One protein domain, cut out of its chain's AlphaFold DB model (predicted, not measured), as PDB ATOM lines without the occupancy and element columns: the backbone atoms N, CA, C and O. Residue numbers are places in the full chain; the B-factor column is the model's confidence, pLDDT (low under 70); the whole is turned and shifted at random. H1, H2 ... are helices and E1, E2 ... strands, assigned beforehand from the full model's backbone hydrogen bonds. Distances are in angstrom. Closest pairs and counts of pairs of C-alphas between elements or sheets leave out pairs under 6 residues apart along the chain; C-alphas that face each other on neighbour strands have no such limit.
ATOM      1  N   VAL A   7      -2.167  37.925 -45.388       95.38
ATOM      2  CA  VAL A   7      -3.279  37.650 -44.472       95.38
ATOM      3  C   VAL A   7      -4.105  38.905 -44.243       95.38
ATOM      4  O   VAL A   7      -3.584  39.956 -43.907       95.38
ATOM      5  N   SER A   8      -5.422  38.797 -44.346       95.00
ATOM      6  CA  SER A   8      -6.343  39.877 -43.990       95.00
ATOM      7  C   SER A   8      -7.438  39.373 -43.060       95.00
ATOM      8  O   SER A   8      -7.763  38.185 -43.044       95.00
ATOM      9  N   ILE A   9      -8.023  40.277 -42.276       95.44
ATOM     10  CA  ILE A   9      -9.248  39.989 -41.530       95.44
ATOM     11  C   ILE A   9     -10.415  40.346 -42.444       95.44
ATOM     12  O   ILE A   9     -10.502  41.479 -42.900       95.44
ATOM     13  N   SER A  10     -11.299  39.389 -42.708       95.38
ATOM     14  CA  SER A  10     -12.447  39.559 -43.614       95.38
ATOM     15  C   SER A  10     -13.766  39.798 -42.875       95.38
ATOM     16  O   SER A  10     -14.708  40.370 -43.425       95.38
ATOM     17  N   GLU A  11     -13.851  39.370 -41.616       95.69
ATOM     18  CA  GLU A  11     -15.029  39.534 -40.767       95.69
ATOM     19  C   GLU A  11     -14.614  39.583 -39.292       95.69
ATOM     20  O   GLU A  11     -13.748  38.814 -38.877       95.69
ATOM     21  N   ILE A  12     -15.248  40.449 -38.498       94.88
ATOM     22  CA  ILE A  12     -15.094  40.529 -37.035       94.88
ATOM     23  C   ILE A  12     -16.477  40.507 -36.384       94.88
ATOM     24  O   ILE A  12     -17.378  41.238 -36.799       94.88
ATOM     25  N   SER A  13     -16.638  39.692 -35.341       93.94
ATOM     26  CA  SER A  13     -17.843  39.614 -34.511       93.94
ATOM     27  C   SER A  13     -17.545  40.054 -33.076       93.94
ATOM     28  O   SER A  13     -16.676  39.498 -32.405       93.94
ATOM     29  N   PHE A  14     -18.299  41.035 -32.588       92.75
ATOM     30  CA  PHE A  14     -18.187  41.584 -31.237       92.75
ATOM     31  C   PHE A  14     -19.101  40.844 -30.253       92.75
ATOM     32  O   PHE A  14     -20.142  40.300 -30.622       92.75
ATOM     33  N   SER A  15     -18.766  40.897 -28.964       90.81
ATOM     34  CA  SER A  15     -19.568  40.319 -27.876       90.81
ATOM     35  C   SER A  15     -20.969  40.926 -27.749       90.81
ATOM     36  O   SER A  15     -21.870  40.280 -27.221       90.81
ATOM     37  N   GLY A  16     -21.180  42.128 -28.293       86.25
ATOM     38  CA  GLY A  16     -22.489  42.768 -28.435       86.25
ATOM     39  C   GLY A  16     -23.309  42.306 -29.646       86.25
ATOM     40  O   GLY A  16     -24.191  43.044 -30.064       86.25
ATOM     41  N   ALA A  17     -22.995  41.151 -30.243       84.44
ATOM     42  CA  ALA A  17     -23.634  40.566 -31.433       84.44
ATOM     43  C   ALA A  17     -23.443  41.323 -32.765       84.44
ATOM     44  O   ALA A  17     -23.816  40.807 -33.818       84.44
ATOM     45  N   ASN A  18     -22.811  42.499 -32.752       90.06
ATOM     46  CA  ASN A  18     -22.464  43.219 -33.975       90.06
ATOM     47  C   ASN A  18     -21.398  42.474 -34.781       90.06
ATOM     48  O   ASN A  18     -20.416  41.975 -34.226       90.06
ATOM     49  N   ARG A  19     -21.572  42.455 -36.102       93.75
ATOM     50  CA  ARG A  19     -20.664  41.812 -37.051       93.75
ATOM     51  C   ARG A  19     -20.345  42.764 -38.194       93.75
ATOM     52  O   ARG A  19     -21.247  43.370 -38.763       93.75
ATOM     53  N   PHE A  20     -19.068  42.844 -38.545       93.06
ATOM     54  CA  PHE A  20     -18.570  43.725 -39.594       93.06
ATOM     55  C   PHE A  20     -17.762  42.920 -40.600       93.06
ATOM     56  O   PHE A  20     -16.914  42.122 -40.205       93.06
ATOM     57  N   LYS A  21     -18.025  43.143 -41.888       94.25
ATOM     58  CA  LYS A  21     -17.158  42.679 -42.974       94.25
ATOM     59  C   LYS A  21     -16.097  43.731 -43.240       94.25
ATOM     60  O   LYS A  21     -16.396  44.921 -43.163       94.25
ATOM     61  N   ILE A  22     -14.893  43.275 -43.541       92.00
ATOM     62  CA  ILE A  22     -13.721  44.119 -43.733       92.00
ATOM     63  C   ILE A  22     -13.137  43.779 -45.095       92.00
ATOM     64  O   ILE A  22     -12.924  42.607 -45.413       92.00
ATOM     65  N   ASN A  23     -12.914  44.806 -45.904       88.75
ATOM     66  CA  ASN A  23     -12.227  44.651 -47.170       88.75
ATOM     67  C   ASN A  23     -10.719  44.687 -46.950       88.75
ATOM     68  O   ASN A  23     -10.194  45.270 -46.001       88.75
ATOM     69  N   GLU A  24      -9.996  44.076 -47.870       83.88
ATOM     70  CA  GLU A  24      -8.547  44.112 -47.829       83.88
ATOM     71  C   GLU A  24      -8.009  45.541 -48.001       83.88
ATOM     72  O   GLU A  24      -8.497  46.312 -48.828       83.88
ATOM     73  N   GLY A  25      -7.002  45.900 -47.203       81.06
ATOM     74  CA  GLY A  25      -6.423  47.246 -47.190       81.06
ATOM     75  C   GLY A  25      -7.321  48.311 -46.551       81.06
ATOM     76  O   GLY A  25      -6.957  49.492 -46.540       81.06
ATOM     77  N   GLU A  26      -8.480  47.924 -46.011       87.12
ATOM     78  CA  GLU A  26      -9.384  48.838 -45.324       87.12
ATOM     79  C   GLU A  26      -8.784  49.316 -43.995       87.12
ATOM     80  O   GLU A  26      -8.235  48.546 -43.207       87.12
ATOM     81  N   LYS A  27      -8.895  50.623 -43.741       86.12
ATOM     82  CA  LYS A  27      -8.435  51.251 -42.499       86.12
ATOM     83  C   LYS A  27      -9.623  51.423 -41.570       86.12
ATOM     84  O   LYS A  27     -10.567  52.136 -41.902       86.12
ATOM     85  N   ILE A  28      -9.549  50.807 -40.397       87.38
ATOM     86  CA  ILE A  28     -10.646  50.787 -39.428       87.38
ATOM     87  C   ILE A  28     -10.219  51.524 -38.169       87.38
ATOM     88  O   ILE A  28      -9.119  51.327 -37.660       87.38
ATOM     89  N   ILE A  29     -11.119  52.358 -37.655       86.56
ATOM     90  CA  ILE A  29     -10.925  53.080 -36.401       86.56
ATOM     91  C   ILE A  29     -11.985  52.593 -35.416       86.56
ATOM     92  O   ILE A  29     -13.183  52.699 -35.678       86.56
ATOM     93  N   ILE A  30     -11.542  52.080 -34.267       85.62
ATOM     94  CA  ILE A  30     -12.428  51.687 -33.169       85.62
ATOM     95  C   ILE A  30     -12.539  52.867 -32.204       85.62
ATOM     96  O   ILE A  30     -11.586  53.203 -31.504       85.62
ATOM     97  N   VAL A  31     -13.718  53.487 -32.150       84.75
ATOM     98  CA  VAL A  31     -14.011  54.607 -31.247       84.75
ATOM     99  C   VAL A  31     -14.971  54.184 -30.139       84.75
ATOM    100  O   VAL A  31     -15.858  53.358 -30.335       84.75
ATOM    101  N   GLY A  32     -14.801  54.764 -28.956       82.50
ATOM    102  CA  GLY A  32     -15.642  54.480 -27.799       82.50
ATOM    103  C   GLY A  32     -15.135  55.187 -26.544       82.50
ATOM    104  O   GLY A  32     -13.979  55.631 -26.524       82.50
ATOM    105  N   PRO A  33     -15.972  55.303 -25.499       83.88
ATOM    106  CA  PRO A  33     -15.591  55.953 -24.250       83.88
ATOM    107  C   PRO A  33     -14.419  55.239 -23.561       83.88
ATOM    108  O   PRO A  33     -13.993  54.141 -23.942       83.88
ATOM    109  N   ASN A  34     -13.866  55.870 -22.527       80.88
ATOM    110  CA  ASN A  34     -12.864  55.217 -21.690       80.88
ATOM    111  C   ASN A  34     -13.438  53.921 -21.109       80.88
ATOM    112  O   ASN A  34     -14.621  53.846 -20.779       80.88
ATOM    113  N   ASN A  35     -12.596  52.890 -21.021       84.06
ATOM    114  CA  ASN A  35     -12.975  51.566 -20.528       84.06
ATOM    115  C   ASN A  35     -13.995  50.787 -21.394       84.06
ATOM    116  O   ASN A  35     -14.500  49.758 -20.959       84.06
ATOM    117  N   SER A  36     -14.265  51.213 -22.636       86.94
ATOM    118  CA  SER A  36     -15.169  50.501 -23.562       86.94
ATOM    119  C   SER A  36     -14.567  49.241 -24.204       86.94
ATOM    120  O   SER A  36     -15.201  48.629 -25.058       86.94
ATOM    121  N   GLY A  37     -13.327  48.882 -23.853       89.69
ATOM    122  CA  GLY A  37     -12.645  47.693 -24.366       89.69
ATOM    123  C   GLY A  37     -11.833  47.881 -25.653       89.69
ATOM    124  O   GLY A  37     -11.451  46.881 -26.236       89.69
ATOM    125  N   LYS A  38     -11.513  49.109 -26.093       90.50
ATOM    126  CA  LYS A  38     -10.750  49.368 -27.341       90.50
ATOM    127  C   LYS A  38      -9.417  48.606 -27.413       90.50
ATOM    128  O   LYS A  38      -9.238  47.774 -28.295       90.50
ATOM    129  N   SER A  39      -8.534  48.816 -26.437       90.56
ATOM    130  CA  SER A  39      -7.253  48.107 -26.333       90.56
ATOM    131  C   SER A  39      -7.435  46.598 -26.171       90.56
ATOM    132  O   SER A  39      -6.627  45.809 -26.654       90.56
ATOM    133  N   GLN A  40      -8.515  46.181 -25.498       92.44
ATOM    134  CA  GLN A  40      -8.845  44.766 -25.357       92.44
ATOM    135  C   GLN A  40      -9.259  44.150 -26.694       92.44
ATOM    136  O   GLN A  40      -8.837  43.037 -26.973       92.44
ATOM    137  N   SER A  41      -9.984  44.875 -27.550       93.69
ATOM    138  CA  SER A  41     -10.317  44.414 -28.899       93.69
ATOM    139  C   SER A  41      -9.067  44.104 -29.713       93.69
ATOM    140  O   SER A  41      -9.026  43.081 -30.383       93.69
ATOM    141  N   LEU A  42      -8.035  44.955 -29.645       93.75
ATOM    142  CA  LEU A  42      -6.785  44.731 -30.382       93.75
ATOM    143  C   LEU A  42      -6.040  43.485 -29.878       93.75
ATOM    144  O   LEU A  42      -5.534  42.702 -30.679       93.75
ATOM    145  N   ARG A  43      -6.025  43.270 -28.555       92.31
ATOM    146  CA  ARG A  43      -5.457  42.057 -27.943       92.31
ATOM    147  C   ARG A  43      -6.237  40.802 -28.334       92.31
ATOM    148  O   ARG A  43      -5.627  39.838 -28.780       92.31
ATOM    149  N   ASP A  44      -7.567  40.848 -28.244       94.31
ATOM    150  CA  ASP A  44      -8.433  39.738 -28.642       94.31
ATOM    151  C   ASP A  44      -8.226  39.380 -30.126       94.31
ATOM    152  O   ASP A  44      -8.164  38.202 -30.468       94.31
ATOM    153  N   ILE A  45      -8.070  40.377 -31.012       95.00
ATOM    154  CA  ILE A  45      -7.771  40.144 -32.435       95.00
ATOM    155  C   ILE A  45      -6.475  39.348 -32.586       95.00
ATOM    156  O   ILE A  45      -6.481  38.335 -33.280       95.00
ATOM    157  N   LEU A  46      -5.379  39.762 -31.940       93.25
ATOM    158  CA  LEU A  46      -4.111  39.031 -32.036       93.25
ATOM    159  C   LEU A  46      -4.217  37.602 -31.500       93.25
ATOM    160  O   LEU A  46      -3.734  36.675 -32.150       93.25
ATOM    161  N   ASP A  47      -4.863  37.414 -30.349       92.69
ATOM    162  CA  ASP A  47      -5.019  36.094 -29.732       92.69
ATOM    163  C   ASP A  47      -5.825  35.136 -30.622       92.69
ATOM    164  O   ASP A  47      -5.467  33.959 -30.776       92.69
ATOM    165  N   ILE A  48      -6.885  35.639 -31.266       94.38
ATOM    166  CA  ILE A  48      -7.684  34.845 -32.200       94.38
ATOM    167  C   ILE A  48      -6.904  34.606 -33.502       94.38
ATOM    168  O   ILE A  48      -6.857  33.467 -33.959       94.38
ATOM    169  N   CYS A  49      -6.212  35.607 -34.060       93.88
ATOM    170  CA  CYS A  49      -5.339  35.427 -35.230       93.88
ATOM    171  C   CYS A  49      -4.264  34.357 -34.997       93.88
ATOM    172  O   CYS A  49      -3.941  33.592 -35.909       93.88
ATOM    173  N   LYS A  50      -3.718  34.294 -33.776       91.94
ATOM    174  CA  LYS A  50      -2.673  33.341 -33.409       91.94
ATOM    175  C   LYS A  50      -3.166  31.908 -33.376       91.94
ATOM    176  O   LYS A  50      -2.426  31.041 -33.802       91.94
ATOM    177  N   GLY A  51      -4.346  31.612 -32.843       87.94
ATOM    178  CA  GLY A  51      -4.732  30.209 -32.636       87.94
ATOM    179  C   GLY A  51      -6.216  29.967 -32.433       87.94
ATOM    180  O   GLY A  51      -6.580  29.000 -31.771       87.94
ATOM    181  N   GLY A  52      -7.072  30.877 -32.901       82.75
ATOM    182  CA  GLY A  52      -8.519  30.764 -32.730       82.75
ATOM    183  C   GLY A  52      -8.962  30.767 -31.262       82.75
ATOM    184  O   GLY A  52     -10.027  30.240 -30.941       82.75
ATOM    185  N   ARG A  53      -8.142  31.306 -30.345       77.44
ATOM    186  CA  ARG A  53      -8.414  31.294 -28.901       77.44
ATOM    187  C   ARG A  53      -9.532  32.276 -28.565       77.44
ATOM    188  O   ARG A  53      -9.303  33.464 -28.367       77.44
ATOM    189  N   ARG A  54     -10.758  31.761 -28.515       77.50
ATOM    190  CA  ARG A  54     -11.984  32.530 -28.234       77.50
ATOM    191  C   ARG A  54     -12.381  32.512 -26.754       77.50
ATOM    192  O   ARG A  54     -13.188  33.329 -26.323       77.50
ATOM    193  N   ASP A  55     -11.827  31.587 -25.973       73.00
ATOM    194  CA  ASP A  55     -12.185  31.316 -24.574       73.00
ATOM    195  C   ASP A  55     -11.842  32.475 -23.630       73.00
ATOM    196  O   ASP A  55     -12.569  32.733 -22.671       73.00
ATOM    197  N   ARG A  56     -10.770  33.214 -23.931       75.88
ATOM    198  CA  ARG A  56     -10.328  34.380 -23.147       75.88
ATOM    199  C   ARG A  56     -10.756  35.721 -23.736       75.88
ATOM    200  O   ARG A  56     -10.554  36.750 -23.098       75.88
ATOM    201  N   ALA A  57     -11.351  35.711 -24.926       82.06
ATOM    202  CA  ALA A  57     -11.659  36.925 -25.656       82.06
ATOM    203  C   ALA A  57     -12.911  37.612 -25.078       82.06
ATOM    204  O   ALA A  57     -14.002  37.028 -24.979       82.06
ATOM    205  N   LEU A  58     -12.750  38.862 -24.645       87.38
ATOM    206  CA  LEU A  58     -13.775  39.598 -23.899       87.38
ATOM    207  C   LEU A  58     -14.682  40.413 -24.827       87.38
ATOM    208  O   LEU A  58     -15.905  40.441 -24.650       87.38
ATOM    209  N   VAL A  59     -14.086  41.061 -25.825       91.88
ATOM    210  CA  VAL A  59     -14.733  42.019 -26.720       91.88
ATOM    211  C   VAL A  59     -14.936  41.425 -28.106       91.88
ATOM    212  O   VAL A  59     -16.049  41.506 -28.626       91.88
ATOM    213  N   ILE A  60     -13.916  40.790 -28.687       93.62
ATOM    214  CA  ILE A  60     -14.043  40.097 -29.977       93.62
ATOM    215  C   ILE A  60     -14.369  38.632 -29.719       93.62
ATOM    216  O   ILE A  60     -13.621  37.937 -29.048       93.62
ATOM    217  N   LYS A  61     -15.508  38.149 -30.216       91.44
ATOM    218  CA  LYS A  61     -15.927  36.750 -30.033       91.44
ATOM    219  C   LYS A  61     -15.507  35.847 -31.171       91.44
ATOM    220  O   LYS A  61     -15.319  34.653 -30.952       91.44
ATOM    221  N   ASP A  62     -15.376  36.410 -32.361       91.94
ATOM    222  CA  ASP A  62     -14.919  35.668 -33.521       91.94
ATOM    223  C   ASP A  62     -14.332  36.607 -34.569       91.94
ATOM    224  O   ASP A  62     -14.718  37.777 -34.652       91.94
ATOM    225  N   LEU A  63     -13.432  36.081 -35.391       94.50
ATOM    226  CA  LEU A  63     -12.969  36.738 -36.605       94.50
ATOM    227  C   LEU A  63     -12.658  35.691 -37.671       94.50
ATOM    228  O   LEU A  63     -12.344  34.548 -37.349       94.50
ATOM    229  N   LYS A  64     -12.709  36.103 -38.937       95.50
ATOM    230  CA  LYS A  64     -12.328  35.266 -40.079       95.50
ATOM    231  C   LYS A  64     -11.096  35.821 -40.760       95.50
ATOM    232  O   LYS A  64     -11.114  36.963 -41.229       95.50
ATOM    233  N   LEU A  65     -10.066  34.992 -40.874       95.50
ATOM    234  CA  LEU A  65      -8.902  35.297 -41.693       95.50
ATOM    235  C   LEU A  65      -9.140  34.896 -43.146       95.50
ATOM    236  O   LEU A  65      -9.768  33.883 -43.438       95.50
ATOM    237  N   SER A  66      -8.615  35.704 -44.055       95.31
ATOM    238  CA  SER A  66      -8.468  35.372 -45.463       95.31
ATOM    239  C   SER A  66      -6.981  35.381 -45.789       95.31
ATOM    240  O   SER A  66      -6.313  36.404 -45.623       95.31
ATOM    241  N   LYS A  67      -6.462  34.224 -46.209       95.50
ATOM    242  CA  LYS A  67      -5.071  34.044 -46.626       95.50
ATOM    243  C   LYS A  67      -5.002  33.969 -48.147       95.50
ATOM    244  O   LYS A  67      -5.873  33.375 -48.782       95.50
ATOM    245  N   ARG A  68      -3.962  34.560 -48.730       95.56
ATOM    246  CA  ARG A  68      -3.625  34.407 -50.149       95.56
ATOM    247  C   ARG A  68      -2.199  33.920 -50.296       95.56
ATOM    248  O   ARG A  68      -1.306  34.486 -49.669       95.56
ATOM    249  N   GLY A  69      -2.018  32.963 -51.194       95.88
ATOM    250  CA  GLY A  69      -0.783  32.205 -51.357       95.88
ATOM    251  C   GLY A  69      -0.819  30.910 -50.548       95.88
ATOM    252  O   GLY A  69      -1.519  30.827 -49.535       95.88
ATOM    253  N   THR A  70      -0.091  29.906 -51.017       96.44
ATOM    254  CA  THR A  70       0.035  28.600 -50.360       96.44
ATOM    255  C   THR A  70       1.255  28.552 -49.442       96.44
ATOM    256  O   THR A  70       2.074  29.475 -49.391       96.44
ATOM    257  N   MET A  71       1.388  27.458 -48.701       96.56
ATOM    258  CA  MET A  71       2.580  27.160 -47.916       96.56
ATOM    259  C   MET A  71       3.848  27.095 -48.784       96.56
ATOM    260  O   MET A  71       4.903  27.578 -48.373       96.56
ATOM    261  N   GLU A  72       3.744  26.581 -50.010       96.81
ATOM    262  CA  GLU A  72       4.841  26.565 -50.980       96.81
ATOM    263  C   GLU A  72       5.215  27.976 -51.442       96.81
ATOM    264  O   GLU A  72       6.404  28.274 -51.548       96.81
ATOM    265  N   ASP A  73       4.235  28.867 -51.650       97.25
ATOM    266  CA  ASP A  73       4.508  30.278 -51.954       97.25
ATOM    267  C   ASP A  73       5.262  30.956 -50.799       97.25
ATOM    268  O   ASP A  73       6.200  31.726 -51.028       97.25
ATOM    269  N   LEU A  74       4.881  30.650 -49.550       97.00
ATOM    270  CA  LEU A  74       5.554  31.170 -48.357       97.00
ATOM    271  C   LEU A  74       7.004  30.700 -48.287       97.00
ATOM    272  O   LEU A  74       7.910  31.508 -48.073       97.00
ATOM    273  N   LYS A  75       7.215  29.399 -48.487       96.88
ATOM    274  CA  LYS A  75       8.542  28.792 -48.485       96.88
ATOM    275  C   LYS A  75       9.419  29.379 -49.591       96.88
ATOM    276  O   LYS A  75      10.520  29.834 -49.303       96.88
ATOM    277  N   ALA A  76       8.909  29.457 -50.820       97.06
ATOM    278  CA  ALA A  76       9.639  30.010 -51.958       97.06
ATOM    279  C   ALA A  76      10.006  31.489 -51.759       97.06
ATOM    280  O   ALA A  76      11.094  31.917 -52.142       97.06
ATOM    281  N   PHE A  77       9.118  32.281 -51.146       96.94
ATOM    282  CA  PHE A  77       9.428  33.656 -50.759       96.94
ATOM    283  C   PHE A  77      10.589  33.713 -49.759       96.94
ATOM    284  O   PHE A  77      11.546  34.453 -49.981       96.94
ATOM    285  N   LEU A  78      10.531  32.921 -48.687       96.25
ATOM    286  CA  LEU A  78      11.560  32.911 -47.647       96.25
ATOM    287  C   LEU A  78      12.914  32.419 -48.172       96.25
ATOM    288  O   LEU A  78      13.930  33.028 -47.870       96.25
ATOM    289  N   GLU A  79      12.942  31.378 -49.003       95.75
ATOM    290  CA  GLU A  79      14.180  30.881 -49.620       95.75
ATOM    291  C   GLU A  79      14.839  31.908 -50.556       95.75
ATOM    292  O   GLU A  79      16.055  31.879 -50.736       95.75
ATOM    293  N   ASN A  80      14.055  32.815 -51.150       95.69
ATOM    294  CA  ASN A  80      14.568  33.843 -52.058       95.69
ATOM    295  C   ASN A  80      14.971  35.142 -51.345       95.69
ATOM    296  O   ASN A  80      15.899  35.814 -51.786       95.69
ATOM    297  N   GLU A  81      14.244  35.531 -50.296       93.62
ATOM    298  CA  GLU A  81      14.339  36.869 -49.692       93.62
ATOM    299  C   GLU A  81      14.909  36.873 -48.266       93.62
ATOM    300  O   GLU A  81      15.276  37.938 -47.763       93.62
ATOM    301  N   ALA A  82      14.949  35.726 -47.584       93.25
ATOM    302  CA  ALA A  82      15.399  35.612 -46.201       93.25
ATOM    303  C   ALA A  82      16.778  34.947 -46.100       93.25
ATOM    304  O   ALA A  82      17.159  34.111 -46.917       93.25
ATOM    305  N   GLU A  83      17.511  35.277 -45.040       93.06
ATOM    306  CA  GLU A  83      18.701  34.522 -44.649       93.06
ATOM    307  C   GLU A  83      18.270  33.257 -43.900       93.06
ATOM    308  O   GLU A  83      17.391  33.318 -43.038       93.06
ATOM    309  N   TYR A  84      18.885  32.116 -44.211       94.19
ATOM    310  CA  TYR A  84      18.619  30.851 -43.525       94.19
ATOM    311  C   TYR A  84      19.796  30.467 -42.630       94.19
ATOM    312  O   TYR A  84      20.931  30.377 -43.097       94.19
ATOM    313  N   ASP A  85      19.515  30.230 -41.349       92.38
ATOM    314  CA  ASP A  85      20.516  29.869 -40.345       92.38
ATOM    315  C   ASP A  85      19.906  28.952 -39.275       92.38
ATOM    316  O   ASP A  85      18.900  29.300 -38.651       92.38
ATOM    317  N   GLU A  86      20.514  27.779 -39.073       92.00
ATOM    318  CA  GLU A  86      20.149  26.791 -38.041       92.00
ATOM    319  C   GLU A  86      18.636  26.474 -37.943       92.00
ATOM    320  O   GLU A  86      18.067  26.403 -36.852       92.00
ATOM    321  N   GLY A  87      17.956  26.286 -39.079       94.62
ATOM    322  CA  GLY A  87      16.519  25.974 -39.105       94.62
ATOM    323  C   GLY A  87      15.601  27.191 -38.973       94.62
ATOM    324  O   GLY A  87      14.390  27.032 -38.820       94.62
ATOM    325  N   PHE A  88      16.147  28.408 -39.031       95.62
ATOM    326  CA  PHE A  88      15.377  29.647 -39.015       95.62
ATOM    327  C   PHE A  88      15.558  30.440 -40.302       95.62
ATOM    328  O   PHE A  88      16.681  30.664 -40.747       95.62
ATOM    329  N   TYR A  89      14.454  30.977 -40.815       95.44
ATOM    330  CA  TYR A  89      14.474  32.060 -41.789       95.44
ATOM    331  C   TYR A  89      14.475  33.412 -41.068       95.44
ATOM    332  O   TYR A  89      13.728  33.616 -40.107       95.44
ATOM    333  N   ARG A  90      15.299  34.350 -41.542       93.00
ATOM    334  CA  ARG A  90      15.391  35.732 -41.055       93.00
ATOM    335  C   ARG A  90      15.104  36.695 -42.197       93.00
ATOM    336  O   ARG A  90      15.918  36.869 -43.101       93.00
ATOM    337  N   TYR A  91      13.943  37.335 -42.147       90.50
ATOM    338  CA  TYR A  91      13.517  38.346 -43.107       90.50
ATOM    339  C   TYR A  91      13.249  39.658 -42.377       90.50
ATOM    340  O   TYR A  91      12.266  39.775 -41.649       90.50
ATOM    341  N   ARG A  92      14.100  40.672 -42.569       87.38
ATOM    342  CA  ARG A  92      13.998  41.953 -41.842       87.38
ATOM    343  C   ARG A  92      13.942  41.725 -40.320       87.38
ATOM    344  O   ARG A  92      14.889  41.188 -39.756       87.38
ATOM    345  N   ASP A  93      12.858  42.129 -39.662       86.50
ATOM    346  CA  ASP A  93      12.594  41.956 -38.232       86.50
ATOM    347  C   ASP A  93      11.829  40.674 -37.893       86.50
ATOM    348  O   ASP A  93      11.542  40.408 -36.724       86.50
ATOM    349  N   TRP A  94      11.544  39.852 -38.898       91.75
ATOM    350  CA  TRP A  94      10.852  38.588 -38.755       91.75
ATOM    351  C   TRP A  94      11.838  37.419 -38.714       91.75
ATOM    352  O   TRP A  94      12.652  37.235 -39.618       91.75
ATOM    353  N   LYS A  95      11.740  36.619 -37.651       93.44
ATOM    354  CA  LYS A  95      12.418  35.331 -37.505       93.44
ATOM    355  C   LYS A  95      11.353  34.239 -37.450       93.44
ATOM    356  O   LYS A  95      10.428  34.357 -36.648       93.44
ATOM    357  N   LEU A  96      11.491  33.219 -38.292       95.69
ATOM    358  CA  LEU A  96      10.546  32.111 -38.420       95.69
ATOM    359  C   LEU A  96      11.277  30.778 -38.328       95.69
ATOM    360  O   LEU A  96      12.207  30.543 -39.098       95.69
ATOM    361  N   PHE A  97      10.844  29.900 -37.425       96.50
ATOM    362  CA  PHE A  97      11.303  28.513 -37.434       96.50
ATOM    363  C   PHE A  97      10.739  27.764 -38.651       96.50
ATOM    364  O   PHE A  97       9.545  27.843 -38.926       96.50
ATOM    365  N   GLU A  98      11.573  27.037 -39.396       96.25
ATOM    366  CA  GLU A  98      11.188  26.419 -40.677       96.25
ATOM    367  C   GLU A  98       9.933  25.542 -40.566       96.25
ATOM    368  O   GLU A  98       9.065  25.581 -41.436       96.25
ATOM    369  N   THR A  99       9.778  24.794 -39.472       95.69
ATOM    370  CA  THR A  99       8.610  23.923 -39.291       95.69
ATOM    371  C   THR A  99       7.308  24.691 -39.067       95.69
ATOM    372  O   THR A  99       6.229  24.139 -39.268       95.69
ATOM    373  N   ASP A 100       7.367  25.966 -38.683       95.94
ATOM    374  CA  ASP A 100       6.163  26.778 -38.502       95.94
ATOM    375  C   ASP A 100       5.502  27.117 -39.843       95.94
ATOM    376  O   ASP A 100       4.314  27.432 -39.875       95.94
ATOM    377  N   ILE A 101       6.217  26.970 -40.967       96.00
ATOM    378  CA  ILE A 101       5.667  27.143 -42.319       96.00
ATOM    379  C   ILE A 101       4.458  26.218 -42.551       96.00
ATOM    380  O   ILE A 101       3.477  26.636 -43.166       96.00
ATOM    381  N   PHE A 102       4.460  25.001 -41.992       95.12
ATOM    382  CA  PHE A 102       3.339  24.057 -42.119       95.12
ATOM    383  C   PHE A 102       2.035  24.573 -41.493       95.12
ATOM    384  O   PHE A 102       0.945  24.171 -41.909       95.12
ATOM    385  N   ALA A 103       2.115  25.479 -40.513       95.62
ATOM    386  CA  ALA A 103       0.934  26.075 -39.897       95.62
ATOM    387  C   ALA A 103       0.218  27.075 -40.827       95.62
ATOM    388  O   ALA A 103      -0.925  27.451 -40.556       95.62
ATOM    389  N   TRP A 104       0.833  27.464 -41.953       96.25
ATOM    390  CA  TRP A 104       0.231  28.371 -42.930       96.25
ATOM    391  C   TRP A 104      -1.102  27.860 -43.491       96.25
ATOM    392  O   TRP A 104      -2.033  28.654 -43.615       96.25
ATOM    393  N   GLU A 105      -1.234  26.554 -43.738       94.69
ATOM    394  CA  GLU A 105      -2.456  25.942 -44.293       94.69
ATOM    395  C   GLU A 105      -3.608  25.821 -43.283       94.69
ATOM    396  O   GLU A 105      -4.728  25.449 -43.630       94.69
ATOM    397  N   GLN A 106      -3.361  26.126 -42.009       95.00
ATOM    398  CA  GLN A 106      -4.410  26.113 -40.995       95.00
ATOM    399  C   GLN A 106      -5.333  27.333 -41.142       95.00
ATOM    400  O   GLN A 106      -4.964  28.343 -41.736       95.00
ATOM    401  N   GLU A 107      -6.528  27.291 -40.547       93.88
ATOM    402  CA  GLU A 107      -7.477  28.421 -40.582       93.88
ATOM    403  C   GLU A 107      -6.859  29.714 -40.002       93.88
ATOM    404  O   GLU A 107      -6.936  30.789 -40.600       93.88
ATOM    405  N   PHE A 108      -6.178  29.588 -38.860       95.00
ATOM    406  CA  PHE A 108      -5.447  30.665 -38.183       95.00
ATOM    407  C   PHE A 108      -3.938  30.551 -38.425       95.00
ATOM    408  O   PHE A 108      -3.478  29.621 -39.088       95.00
ATOM    409  N   LEU A 109      -3.135  31.490 -37.921       94.75
ATOM    410  CA  LEU A 109      -1.679  31.422 -38.100       94.75
ATOM    411  C   LEU A 109      -1.046  30.280 -37.295       94.75
ATOM    412  O   LEU A 109      -0.056  29.719 -37.733       94.75
ATOM    413  N   ASN A 110      -1.625  29.905 -36.152       92.19
ATOM    414  CA  ASN A 110      -1.234  28.775 -35.291       92.19
ATOM    415  C   ASN A 110       0.245  28.730 -34.858       92.19
ATOM    416  O   ASN A 110       0.678  27.760 -34.242       92.19
ATOM    417  N   SER A 111       0.993  29.806 -35.091       93.38
ATOM    418  CA  SER A 111       2.384  29.995 -34.697       93.38
ATOM    419  C   SER A 111       2.584  31.444 -34.247       93.38
ATOM    420  O   SER A 111       2.022  32.382 -34.818       93.38
ATOM    421  N   GLU A 112       3.382  31.623 -33.191       93.06
ATOM    422  CA  GLU A 112       3.823  32.948 -32.740       93.06
ATOM    423  C   GLU A 112       4.725  33.619 -33.779       93.06
ATOM    424  O   GLU A 112       4.628  34.825 -34.001       93.06
ATOM    425  N   ASP A 113       5.587  32.839 -34.424       94.19
ATOM    426  CA  ASP A 113       6.518  33.348 -35.417       94.19
ATOM    427  C   ASP A 113       5.774  33.744 -36.691       94.19
ATOM    428  O   ASP A 113       6.019  34.828 -37.218       94.19
ATOM    429  N   LEU A 114       4.791  32.952 -37.142       95.19
ATOM    430  CA  LEU A 114       3.905  33.369 -38.232       95.19
ATOM    431  C   LEU A 114       3.123  34.630 -37.853       95.19
ATOM    432  O   LEU A 114       3.094  35.574 -38.637       95.19
ATOM    433  N   LEU A 115       2.542  34.709 -36.648       94.88
ATOM    434  CA  LEU A 115       1.853  35.926 -36.197       94.88
ATOM    435  C   LEU A 115       2.741  37.164 -36.358       94.88
ATOM    436  O   LEU A 115       2.309  38.133 -36.975       94.88
ATOM    437  N   LYS A 116       3.993  37.102 -35.895       92.56
ATOM    438  CA  LYS A 116       4.967  38.200 -36.004       92.56
ATOM    439  C   LYS A 116       5.374  38.550 -37.433       92.56
ATOM    440  O   LYS A 116       5.919  39.629 -37.629       92.56
ATOM    441  N   GLY A 117       5.153  37.666 -38.401       93.31
ATOM    442  CA  GLY A 117       5.414  37.928 -39.815       93.31
ATOM    443  C   GLY A 117       4.275  38.645 -40.534       93.31
ATOM    444  O   GLY A 117       4.508  39.228 -41.591       93.31
ATOM    445  N   PHE A 118       3.056  38.604 -39.991       94.56
ATOM    446  CA  PHE A 118       1.841  39.036 -40.694       94.56
ATOM    447  C   PHE A 118       1.011  40.067 -39.927       94.56
ATOM    448  O   PHE A 118       0.302  40.865 -40.545       94.56
ATOM    449  N   ALA A 119       1.094  40.071 -38.597       92.56
ATOM    450  CA  ALA A 119       0.335  40.959 -37.738       92.56
ATOM    451  C   ALA A 119       1.208  41.605 -36.659       92.56
ATOM    452  O   ALA A 119       2.068  40.971 -36.044       92.56
ATOM    453  N   ASP A 236       0.738  42.766 -42.910       92.19
ATOM    454  CA  ASP A 236      -0.582  42.885 -43.529       92.19
ATOM    455  C   ASP A 236      -1.624  43.451 -42.553       92.19
ATOM    456  O   ASP A 236      -2.506  44.218 -42.942       92.19
ATOM    457  N   ILE A 237      -1.520  43.094 -41.268       93.56
ATOM    458  CA  ILE A 237      -2.433  43.541 -40.211       93.56
ATOM    459  C   ILE A 237      -1.649  44.386 -39.205       93.56
ATOM    460  O   ILE A 237      -0.882  43.871 -38.396       93.56
ATOM    461  N   THR A 238      -1.877  45.698 -39.210       91.44
ATOM    462  CA  THR A 238      -1.301  46.607 -38.209       91.44
ATOM    463  C   THR A 238      -2.399  47.132 -37.295       91.44
ATOM    464  O   THR A 238      -3.313  47.829 -37.736       91.44
ATOM    465  N   LEU A 239      -2.305  46.798 -36.013       92.19
ATOM    466  CA  LEU A 239      -3.185  47.268 -34.952       92.19
ATOM    467  C   LEU A 239      -2.461  48.371 -34.182       92.19
ATOM    468  O   LEU A 239      -1.314  48.197 -33.778       92.19
ATOM    469  N   ILE A 240      -3.119  49.510 -33.997       89.12
ATOM    470  CA  ILE A 240      -2.537  50.669 -33.315       89.12
ATOM    471  C   ILE A 240      -3.472  51.047 -32.181       89.12
ATOM    472  O   ILE A 240      -4.627  51.401 -32.428       89.12
ATOM    473  N   ASP A 241      -2.978  50.964 -30.949       87.19
ATOM    474  CA  ASP A 241      -3.721  51.436 -29.788       87.19
ATOM    475  C   ASP A 241      -3.544  52.950 -29.618       87.19
ATOM    476  O   ASP A 241      -2.472  53.493 -29.898       87.19
ATOM    477  N   GLU A 242      -4.610  53.622 -29.175       79.56
ATOM    478  CA  GLU A 242      -4.692  55.081 -28.984       79.56
ATOM    479  C   GLU A 242      -4.081  55.917 -30.139       79.56
ATOM    480  O   GLU A 242      -3.217  56.773 -29.906       79.56
ATOM    481  N   PRO A 243      -4.475  55.704 -31.411       72.25
ATOM    482  CA  PRO A 243      -3.869  56.385 -32.554       72.25
ATOM    483  C   PRO A 243      -4.106  57.904 -32.548       72.25
ATOM    484  O   PRO A 243      -3.644  58.600 -33.439       72.25
ATOM    485  N   GLU A 244      -4.809  58.473 -31.573       65.62
ATOM    486  CA  GLU A 244      -4.996  59.912 -31.436       65.62
ATOM    487  C   GLU A 244      -3.731  60.723 -31.182       65.62
ATOM    488  O   GLU A 244      -3.687  61.887 -31.582       65.62
ATOM    489  N   ALA A 245      -2.662  60.100 -30.684       57.12
ATOM    490  CA  ALA A 245      -1.330  60.703 -30.729       57.12
ATOM    491  C   ALA A 245      -0.882  61.038 -32.175       57.12
ATOM    492  O   ALA A 245      -0.057  61.923 -32.388       57.12
TER     493      ALA A 245
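This is residues 7 to 119 and 236 to 245 of the 262 residues of an uncharacterized protein of Leptolyngbya sp. SIOISBB (UniProt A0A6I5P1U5). Two lobes sit end to end along the longest axis: in one, helix H1 covers one face of a three-stranded sheet, E2 E1 E3; in the other, H2 lies over a small sheet, E4 E5 E6, with H3 at its edge. The short helix H4 sits between the lobes, touching H1 and grazing the small sheet. The 123 printed residues hold four named helices and seven named strands, in the order E1 E2 H1 E3 H2 E4 E5 E6 H3 H4 E7, of mixed class, and both sheets are antiparallel. The whole is compact, with a radius of gyration of the C-alphas of 15.7 A, yet elongated, spanning 47 by 31 by 26 A.

In the larger sheet, inner strand E1, residues 7 to 14, has edge strands E2, residues 19 to 21, and E3, residues 60 to 68, as antiparallel neighbours. N 10 and O 64 are 2.8 A apart, and N 12 and O 20 2.9 A, within hydrogen-bond range; E1 and E2 form a hairpin. H1, residues 38 to 51, is on this sheet at a height of 8.4 A, over E1 and E3, slantwise at 52 degrees to E3 on the local plane. E2, H1 and E3 make a split strand-helix-strand unit, two strands running the same way with E1 between them, its crossover right-handed. H4, residues 112 to 118, touches residues 46 to 50 of H1, closest at the C-alphas of Lys 50 and Leu 115, 5.9 A. E4, E5 and E6, residues 83 to 85, 88 to 91 and 94 to 97, form a meander, each strand the antiparallel neighbour of the one before; N 85 and O 88, and N 89 and O 96, are each 2.9 A apart. H2, residues 71 to 81, is on this sheet at a height of 10.5 A. H3, residues 98 to 105, touches H2 at the C-alphas of Met 71 and Trp 104, 5.6 A, opposite ways at a steep tilt of 42 degrees. E7, residues 237 to 240, pairs with no named strand; its C-alpha 237 is 6.6 A from that of Ser 8. Every O i to N i+4 pair is within hydrogen-bond range in H1, H2 and H4; H3 has 0 of 4, but 4 of 5 O i to N i+3 pairs.

E1 begins at C-alpha 7 (-3.279, 37.650, -44.472) and bends by 54 degrees at residue 10. E3 is 23.4 A long, H1 20.8 A and H2 15.4 A. E7 ends at C-alpha 240 (-2.537, 50.669, -33.315).

The farthest C-alphas, Pro 33 and Glu 86, are 48.1 A apart. Residues 120 to 235 are not printed; C-alphas 119 and 236 are 6.2 A apart across this cut. The link E2 to H1, 16 residues, is long. Residues 244 to 245 have pLDDT under 70.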